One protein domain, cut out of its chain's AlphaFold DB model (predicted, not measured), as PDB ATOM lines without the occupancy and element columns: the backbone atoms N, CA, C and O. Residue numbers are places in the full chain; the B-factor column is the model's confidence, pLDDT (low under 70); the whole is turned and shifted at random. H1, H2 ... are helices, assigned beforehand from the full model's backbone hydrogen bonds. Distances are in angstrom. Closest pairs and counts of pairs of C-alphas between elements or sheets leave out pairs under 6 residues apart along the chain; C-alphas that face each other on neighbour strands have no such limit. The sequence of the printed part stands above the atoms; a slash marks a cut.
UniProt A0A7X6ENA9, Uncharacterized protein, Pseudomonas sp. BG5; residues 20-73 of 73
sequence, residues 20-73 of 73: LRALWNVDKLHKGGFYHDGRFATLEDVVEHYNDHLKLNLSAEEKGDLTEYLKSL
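Overview. This is residues 20 to 73 of the 73 residues of an uncharacterized protein of Pseudomonas sp. BG5 (UniProt A0A7X6ENA9). Two helices of 12 residues, H2 and H3, pack on each other at a steep angle, the first half of H2 on the inner residues of H3, and a tight link joins the end of H2 to the start of H3. At the other end of the longest axis the chain is mostly loop: a single short helix, H1, sits there apart from both, and the long stretch of residues 30 to 42 leads from it to H2. The printed part has 54 residues with three named helices, H1, H2 and H3 in chain order, and no named strand, and its class is all helix. It is compact, with a radius of gyration of the C-alphas of 11.2 A, and spans 31 by 23 by 14 A.

Arrangement. H2, residues 43 to 54, and H3, residues 60 to 71, touch, with 8 pairs of C-alphas within 8 A. H2 touches H3 with residues 43 to 48 alone, and H3 touches H2 with residues 63 to 67 alone. The closest C-alphas of the two are those of Glu 44 and Thr 67, 6.4 A apart. Their lines stand at a steep tilt of 59 degrees, and they run opposite ways. H1, residues 26 to 29, is apart from H2 and from H3. Every O i to N i+4 pair is within hydrogen-bond range in H2 and H3, while H1 is too short for such a pair.

Along the chain. H2 runs 16.5 A from C-alpha 43 at (-39.835, -15.128, -7.407) to C-alpha 54. H3 runs 16.9 A, from C-alpha 60 to C-alpha 71 at (-40.681, -22.623, -3.074). H1 begins at C-alpha 26, at (-37.268, -22.088, -12.768), and is 5.3 A long.

Size, cuts and confidence. The two C-alphas farthest apart, those of Lys 28 and Asn 57, are 31.7 A apart. The first and last printed C-alphas, of Leu 20 and Leu 73, are 6.7 A apart. The printed part has no cut. The link from H1 to H2, 13 residues, is long, and the one from H2 to H3, 5 residues, is tight. The mean pLDDT of the printed part is 88.1, and residue 24 and residues 26 to 28 are under 70.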
ATOM      1  N   LEU A  20     -49.442 -22.620  -8.481       83.62
ATOM      2  CA  LEU A  20     -48.230 -22.297  -7.707       83.62
ATOM      3  C   LEU A  20     -47.346 -23.519  -7.409       83.62
ATOM      4  O   LEU A  20     -46.361 -23.416  -6.690       83.62
ATOM      5  N   ARG A  21     -47.707 -24.695  -7.923       77.81
ATOM      6  CA  ARG A  21     -46.974 -25.933  -7.658       77.81
ATOM      7  C   ARG A  21     -45.686 -25.961  -8.481       77.81
ATOM      8  O   ARG A  21     -45.736 -25.703  -9.682       77.81
ATOM      9  N   ALA A  22     -44.572 -26.342  -7.861       70.50
ATOM     10  CA  ALA A  22     -43.259 -26.471  -8.488       70.50
ATOM     11  C   ALA A  22     -42.648 -25.164  -9.036       70.50
ATOM     12  O   ALA A  22     -41.876 -25.202  -9.999       70.50
ATOM     13  N   LEU A  23     -42.934 -24.011  -8.414       75.62
ATOM     14  CA  LEU A  23     -42.353 -22.709  -8.797       75.62
ATOM     15  C   LEU A  23     -40.813 -22.710  -8.808       75.62
ATOM     16  O   LEU A  23     -40.199 -22.011  -9.613       75.62
ATOM     17  N   TRP A  24     -40.198 -23.545  -7.969       67.75
ATOM     18  CA  TRP A  24     -38.750 -23.727  -7.839       67.75
ATOM     19  C   TRP A  24     -38.071 -24.340  -9.075       67.75
ATOM     20  O   TRP A  24     -36.850 -24.272  -9.199       67.75
ATOM     21  N   ASN A  25     -38.821 -24.915 -10.022       72.00
ATOM     22  CA  ASN A  25     -38.263 -25.496 -11.250       72.00
ATOM     23  C   ASN A  25     -38.080 -24.428 -12.348       72.00
ATOM     24  O   ASN A  25     -38.536 -24.578 -13.487       72.00
ATOM     25  N   VAL A  26     -37.436 -23.319 -11.976       65.62
ATOM     26  CA  VAL A  26     -37.268 -22.088 -12.768       65.62
ATOM     27  C   VAL A  26     -36.676 -22.371 -14.152       65.62
ATOM     28  O   VAL A  26     -37.227 -21.930 -15.156       65.62
ATOM     29  N   ASP A  27     -35.662 -23.233 -14.234       63.81
ATOM     30  CA  ASP A  27     -35.001 -23.590 -15.498       63.81
ATOM     31  C   ASP A  27     -35.878 -24.382 -16.479       63.81
ATOM     32  O   ASP A  27     -35.600 -24.415 -17.681       63.81
ATOM     33  N   LYS A  28     -36.933 -25.055 -16.002       66.81
ATOM     34  CA  LYS A  28     -37.870 -25.798 -16.864       66.81
ATOM     35  C   LYS A  28     -39.150 -25.023 -17.151       66.81
ATOM     36  O   LYS A  28     -39.654 -25.117 -18.266       66.81
ATOM     37  N   LEU A  29     -39.674 -24.301 -16.162       70.25
ATOM     38  CA  LEU A  29     -40.995 -23.667 -16.221       70.25
ATOM     39  C   LEU A  29     -40.936 -22.164 -16.527       70.25
ATOM     40  O   LEU A  29     -41.871 -21.639 -17.122       70.25
ATOM     41  N   HIS A  30     -39.835 -21.493 -16.184       72.69
ATOM     42  CA  HIS A  30     -39.699 -20.033 -16.214       72.69
ATOM     43  C   HIS A  30     -38.418 -19.598 -16.943       72.69
ATOM     44  O   HIS A  30     -37.766 -18.636 -16.551       72.69
ATOM     45  N   LYS A  31     -38.047 -20.282 -18.038       73.94
ATOM     46  CA  LYS A  31     -36.852 -19.946 -18.846       73.94
ATOM     47  C   LYS A  31     -36.802 -18.489 -19.326       73.94
ATOM     48  O   LYS A  31     -35.727 -18.005 -19.654       73.94
ATOM     49  N   GLY A  32     -37.956 -17.830 -19.421       81.75
ATOM     50  CA  GLY A  32     -38.074 -16.420 -19.789       81.75
ATOM     51  C   GLY A  32     -38.297 -15.475 -18.607       81.75
ATOM     52  O   GLY A  32     -38.541 -14.306 -18.855       81.75
ATOM     53  N   GLY A  33     -38.247 -15.964 -17.366       88.00
ATOM     54  CA  GLY A  33     -38.689 -15.250 -16.168       88.00
ATOM     55  C   GLY A  33     -40.081 -15.680 -15.695       88.00
ATOM     56  O   GLY A  33     -40.768 -16.493 -16.320       88.00
ATOM     57  N   PHE A  34     -40.487 -15.135 -14.554       86.62
ATOM     58  CA  PHE A  34     -41.832 -15.237 -14.004       86.62
ATOM     59  C   PHE A  34     -42.775 -14.250 -14.698       86.62
ATOM     60  O   PHE A  34     -42.348 -13.315 -15.378       86.62
ATOM     61  N   TYR A  35     -44.079 -14.432 -14.462       86.69
ATOM     62  CA  TYR A  35     -45.153 -13.755 -15.194       86.69
ATOM     63  C   TYR A  35     -45.297 -14.240 -16.643       86.69
ATOM     64  O   TYR A  35     -44.459 -14.963 -17.172       86.69
ATOM     65  N   HIS A  36     -46.399 -13.878 -17.299       81.56
ATOM     66  CA  HIS A  36     -46.707 -14.383 -18.645       81.56
ATOM     67  C   HIS A  36     -45.850 -13.762 -19.755       81.56
ATOM     68  O   HIS A  36     -45.823 -14.289 -20.866       81.56
ATOM     69  N   ASP A  37     -45.185 -12.648 -19.471       85.44
ATOM     70  CA  ASP A  37     -44.280 -11.945 -20.376       85.44
ATOM     71  C   ASP A  37     -42.822 -11.970 -19.895       85.44
ATOM     72  O   ASP A  37     -41.970 -11.336 -20.512       85.44
ATOM     73  N   GLY A  38     -42.524 -12.693 -18.809       86.88
ATOM     74  CA  GLY A  38     -41.159 -12.839 -18.312       86.88
ATOM     75  C   GLY A  38     -40.583 -11.605 -17.614       86.88
ATOM     76  O   GLY A  38     -39.379 -11.545 -17.377       86.88
ATOM     77  N   ARG A  39     -41.403 -10.596 -17.286       89.62
ATOM     78  CA  ARG A  39     -40.924  -9.307 -16.744       89.62
ATOM     79  C   ARG A  39     -40.191  -9.398 -15.400       89.62
ATOM     80  O   ARG A  39     -39.534  -8.435 -15.015       89.62
ATOM     81  N   PHE A  40     -40.345 -10.505 -14.675       91.19
ATOM     82  CA  PHE A  40     -39.742 -10.716 -13.360       91.19
ATOM     83  C   PHE A  40     -38.688 -11.815 -13.446       91.19
ATOM     84  O   PHE A  40     -38.987 -12.934 -13.860       91.19
ATOM     85  N   ALA A  41     -37.452 -11.508 -13.058       89.25
ATOM     86  CA  ALA A  41     -36.353 -12.467 -13.130       89.25
ATOM     87  C   ALA A  41     -36.419 -13.489 -11.986       89.25
ATOM     88  O   ALA A  41     -36.016 -14.640 -12.159       89.25
ATOM     89  N   THR A  42     -36.942 -13.075 -10.832       89.38
ATOM     90  CA  THR A  42     -36.958 -13.866  -9.600       89.38
ATOM     91  C   THR A  42     -38.366 -13.994  -9.017       89.38
ATOM     92  O   THR A  42     -39.277 -13.246  -9.380       89.38
ATOM     93  N   LEU A  43     -38.563 -14.965  -8.118       89.44
ATOM     94  CA  LEU A  43     -39.835 -15.128  -7.407       89.44
ATOM     95  C   LEU A  43     -40.041 -13.976  -6.414       89.44
ATOM     96  O   LEU A  43     -41.160 -13.514  -6.209       89.44
ATOM     97  N   GLU A  44     -38.943 -13.484  -5.858       93.25
ATOM     98  CA  GLU A  44     -38.861 -12.330  -4.980       93.25
ATOM     99  C   GLU A  44     -39.406 -11.066  -5.678       93.25
ATOM    100  O   GLU A  44     -40.223 -10.355  -5.094       93.25
ATOM    101  N   ASP A  45     -39.071 -10.841  -6.957       93.81
ATOM    102  CA  ASP A  45     -39.623  -9.724  -7.748       93.81
ATOM    103  C   ASP A  45     -41.154  -9.818  -7.904       93.81
ATOM    104  O   ASP A  45     -41.859  -8.805  -7.910       93.81
ATOM    105  N   VAL A  46     -41.693 -11.039  -8.017       92.56
ATOM    106  CA  VAL A  46     -43.146 -11.277  -8.093       92.56
ATOM    107  C   VAL A  46     -43.813 -10.966  -6.756       92.56
ATOM    108  O   VAL A  46     -44.886 -10.357  -6.730       92.56
ATOM    109  N   VAL A  47     -43.197 -11.385  -5.647       95.38
ATOM    110  CA  VAL A  47     -43.687 -11.099  -4.294       95.38
ATOM    111  C   VAL A  47     -43.693  -9.593  -4.043       95.38
ATOM    112  O   VAL A  47     -44.710  -9.068  -3.590       95.38
ATOM    113  N   GLU A  48     -42.620  -8.886  -4.405       96.88
ATOM    114  CA  GLU A  48     -42.553  -7.426  -4.283       96.88
ATOM    115  C   GLU A  48     -43.654  -6.747  -5.103       96.88
ATOM    116  O   GLU A  48     -44.387  -5.900  -4.593       96.88
ATOM    117  N   HIS A  49     -43.845  -7.185  -6.350       95.31
ATOM    118  CA  HIS A  49     -44.892  -6.646  -7.207       95.31
ATOM    119  C   HIS A  49     -46.282  -6.747  -6.571       95.31
ATOM    120  O   HIS A  49     -47.037  -5.775  -6.601       95.31
ATOM    121  N   TYR A  50     -46.639  -7.901  -5.999       95.06
ATOM    122  CA  TYR A  50     -47.946  -8.064  -5.360       95.06
ATOM    123  C   TYR A  50     -48.047  -7.345  -4.017       95.06
ATOM    124  O   TYR A  50     -49.121  -6.826  -3.712       95.06
ATOM    125  N   ASN A  51     -46.957  -7.262  -3.250       97.69
ATOM    126  CA  ASN A  51     -46.909  -6.460  -2.034       97.69
ATOM    127  C   ASN A  51     -47.276  -4.995  -2.325       97.69
ATOM    128  O   ASN A  51     -48.160  -4.443  -1.666       97.69
ATOM    129  N   ASP A  52     -46.686  -4.411  -3.370       96.69
ATOM    130  CA  ASP A  52     -46.965  -3.039  -3.801       96.69
ATOM    131  C   ASP A  52     -48.347  -2.898  -4.448       96.69
ATOM    132  O   ASP A  52     -49.124  -2.001  -4.106       96.69
ATOM    133  N   HIS A  53     -48.685  -3.791  -5.383       95.25
ATOM    134  CA  HIS A  53     -49.924  -3.713  -6.159       95.25
ATOM    135  C   HIS A  53     -51.170  -3.853  -5.279       95.25
ATOM    136  O   HIS A  53     -52.162  -3.152  -5.489       95.25
ATOM    137  N   LEU A  54     -51.109  -4.738  -4.280       96.00
ATOM    138  CA  LEU A  54     -52.194  -4.979  -3.331       96.00
ATOM    139  C   LEU A  54     -52.054  -4.154  -2.043       96.00
ATOM    140  O   LEU A  54     -52.964  -4.186  -1.217       96.00
ATOM    141  N   LYS A  55     -50.964  -3.388  -1.886       97.19
ATOM    142  CA  LYS A  55     -50.671  -2.548  -0.710       97.19
ATOM    143  C   LYS A  55     -50.696  -3.340   0.600       97.19
ATOM    144  O   LYS A  55     -51.317  -2.925   1.577       97.19
ATOM    145  N   LEU A  56     -50.036  -4.495   0.598       97.44
ATOM    146  CA  LEU A  56     -50.041  -5.428   1.727       97.44
ATOM    147  C   LEU A  56     -49.167  -4.945   2.892       97.44
ATOM    148  O   LEU A  56     -49.424  -5.327   4.028       97.44
ATOM    149  N   ASN A  57     -48.190  -4.070   2.622       97.81
ATOM    150  CA  ASN A  57     -47.234  -3.546   3.604       97.81
ATOM    151  C   ASN A  57     -46.476  -4.653   4.352       97.81
ATOM    152  O   ASN A  57     -46.230  -4.535   5.551       97.81
ATOM    153  N   LEU A  58     -46.106  -5.719   3.638       98.12
ATOM    154  CA  LEU A  58     -45.312  -6.806   4.199       98.12
ATOM    155  C   LEU A  58     -43.923  -6.300   4.593       98.12
ATOM    156  O   LEU A  58     -43.250  -5.586   3.839       98.12
ATOM    157  N   SER A  59     -43.478  -6.720   5.768       98.44
ATOM    158  CA  SER A  59     -42.103  -6.556   6.214       98.44
ATOM    159  C   SER A  59     -41.129  -7.363   5.345       98.44
ATOM    160  O   SER A  59     -41.509  -8.239   4.564       98.44
ATOM    161  N   ALA A  60     -39.834  -7.069   5.475       97.81
ATOM    162  CA  ALA A  60     -38.797  -7.835   4.785       97.81
ATOM    163  C   ALA A  60     -38.798  -9.321   5.194       97.81
ATOM    164  O   ALA A  60     -38.568 -10.181   4.348       97.81
ATOM    165  N   GLU A  61     -39.096  -9.606   6.465       98.25
ATOM    166  CA  GLU A  61     -39.177 -10.966   7.005       98.25
ATOM    167  C   GLU A  61     -40.370 -11.725   6.410       98.25
ATOM    168  O   GLU A  61     -40.182 -12.780   5.815       98.25
ATOM    169  N   GLU A  62     -41.568 -11.130   6.418       98.44
ATOM    170  CA  GLU A  62     -42.770 -11.751   5.840       98.44
ATOM    171  C   GLU A  62     -42.633 -12.030   4.337       98.44
ATOM    172  O   GLU A  62     -43.111 -13.054   3.846       98.44
ATOM    173  N   LYS A  63     -41.961 -11.146   3.585       98.12
ATOM    174  CA  LYS A  63     -41.661 -11.391   2.164       98.12
ATOM    175  C   LYS A  63     -40.698 -12.565   1.977       98.12
ATOM    176  O   LYS A  63     -40.881 -13.353   1.045       98.12
ATOM    177  N   GLY A  64     -39.696 -12.685   2.847       97.12
ATOM    178  CA  GLY A  64     -38.766 -13.814   2.861       97.12
ATOM    179  C   GLY A  64     -39.484 -15.132   3.146       97.12
ATOM    180  O   GLY A  64     -39.398 -16.065   2.348       97.12
ATOM    181  N   ASP A  65     -40.277 -15.171   4.213       97.75
ATOM    182  CA  ASP A  65     -41.037 -16.357   4.614       97.75
ATOM    183  C   ASP A  65     -42.039 -16.790   3.541       97.75
ATOM    184  O   ASP A  65     -42.138 -17.975   3.212       97.75
ATOM    185  N   LEU A  66     -42.756 -15.836   2.937       95.81
ATOM    186  CA  LEU A  66     -43.680 -16.117   1.839       95.81
ATOM    187  C   LEU A  66     -42.952 -16.717   0.634       95.81
ATOM    188  O   LEU A  66     -43.448 -17.656   0.009       95.81
ATOM    189  N   THR A  67     -41.773 -16.193   0.309       93.88
ATOM    190  CA  THR A  67     -40.963 -16.694  -0.801       93.88
ATOM    191  C   THR A  67     -40.532 -18.142  -0.562       93.88
ATOM    192  O   THR A  67     -40.689 -18.981  -1.451       93.88
ATOM    193  N   GLU A  68     -40.050 -18.469   0.638       93.12
ATOM    194  CA  GLU A  68     -39.648 -19.837   0.987       93.12
ATOM    195  C   GLU A  68     -40.842 -20.795   1.049       93.12
ATOM    196  O   GLU A  68     -40.775 -21.914   0.532       93.12
ATOM    197  N   TYR A  69     -41.981 -20.338   1.572       92.94
ATOM    198  CA  TYR A  69     -43.222 -21.106   1.525       92.94
ATOM    199  C   TYR A  69     -43.617 -21.454   0.082       92.94
ATOM    200  O   TYR A  69     -43.873 -22.622  -0.216       92.94
ATOM    201  N   LEU A  70     -43.600 -20.482  -0.837       90.88
ATOM    202  CA  LEU A  70     -43.932 -20.695  -2.250       90.88
ATOM    203  C   LEU A  70     -42.962 -21.656  -2.952       90.88
ATOM    204  O   LEU A  70     -43.386 -22.427  -3.814       90.88
ATOM    205  N   LYS A  71     -41.676 -21.656  -2.574       86.88
ATOM    206  CA  LYS A  71     -40.681 -22.623  -3.074       86.88
ATOM    207  C   LYS A  71     -40.960 -24.057  -2.607       86.88
ATOM    208  O   LYS A  71     -40.521 -24.991  -3.272       86.88
ATOM    209  N   SER A  72     -41.686 -24.249  -1.505       87.88
ATOM    210  CA  SER A  72     -41.985 -25.578  -0.946       87.88
ATOM    211  C   SER A  72     -43.194 -26.296  -1.571       87.88
ATOM    212  O   SER A  72     -43.401 -27.482  -1.301       87.88
ATOM    213  N   LEU A  73     -43.986 -25.603  -2.400       87.12
ATOM    214  CA  LEU A  73     -45.201 -26.122  -3.052       87.12
ATOM    215  C   LEU A  73     -44.908 -26.986  -4.293       87.12
ATOM    216  O   LEU A  73     -45.640 -27.983  -4.506       87.12
TER     217      LEU A  73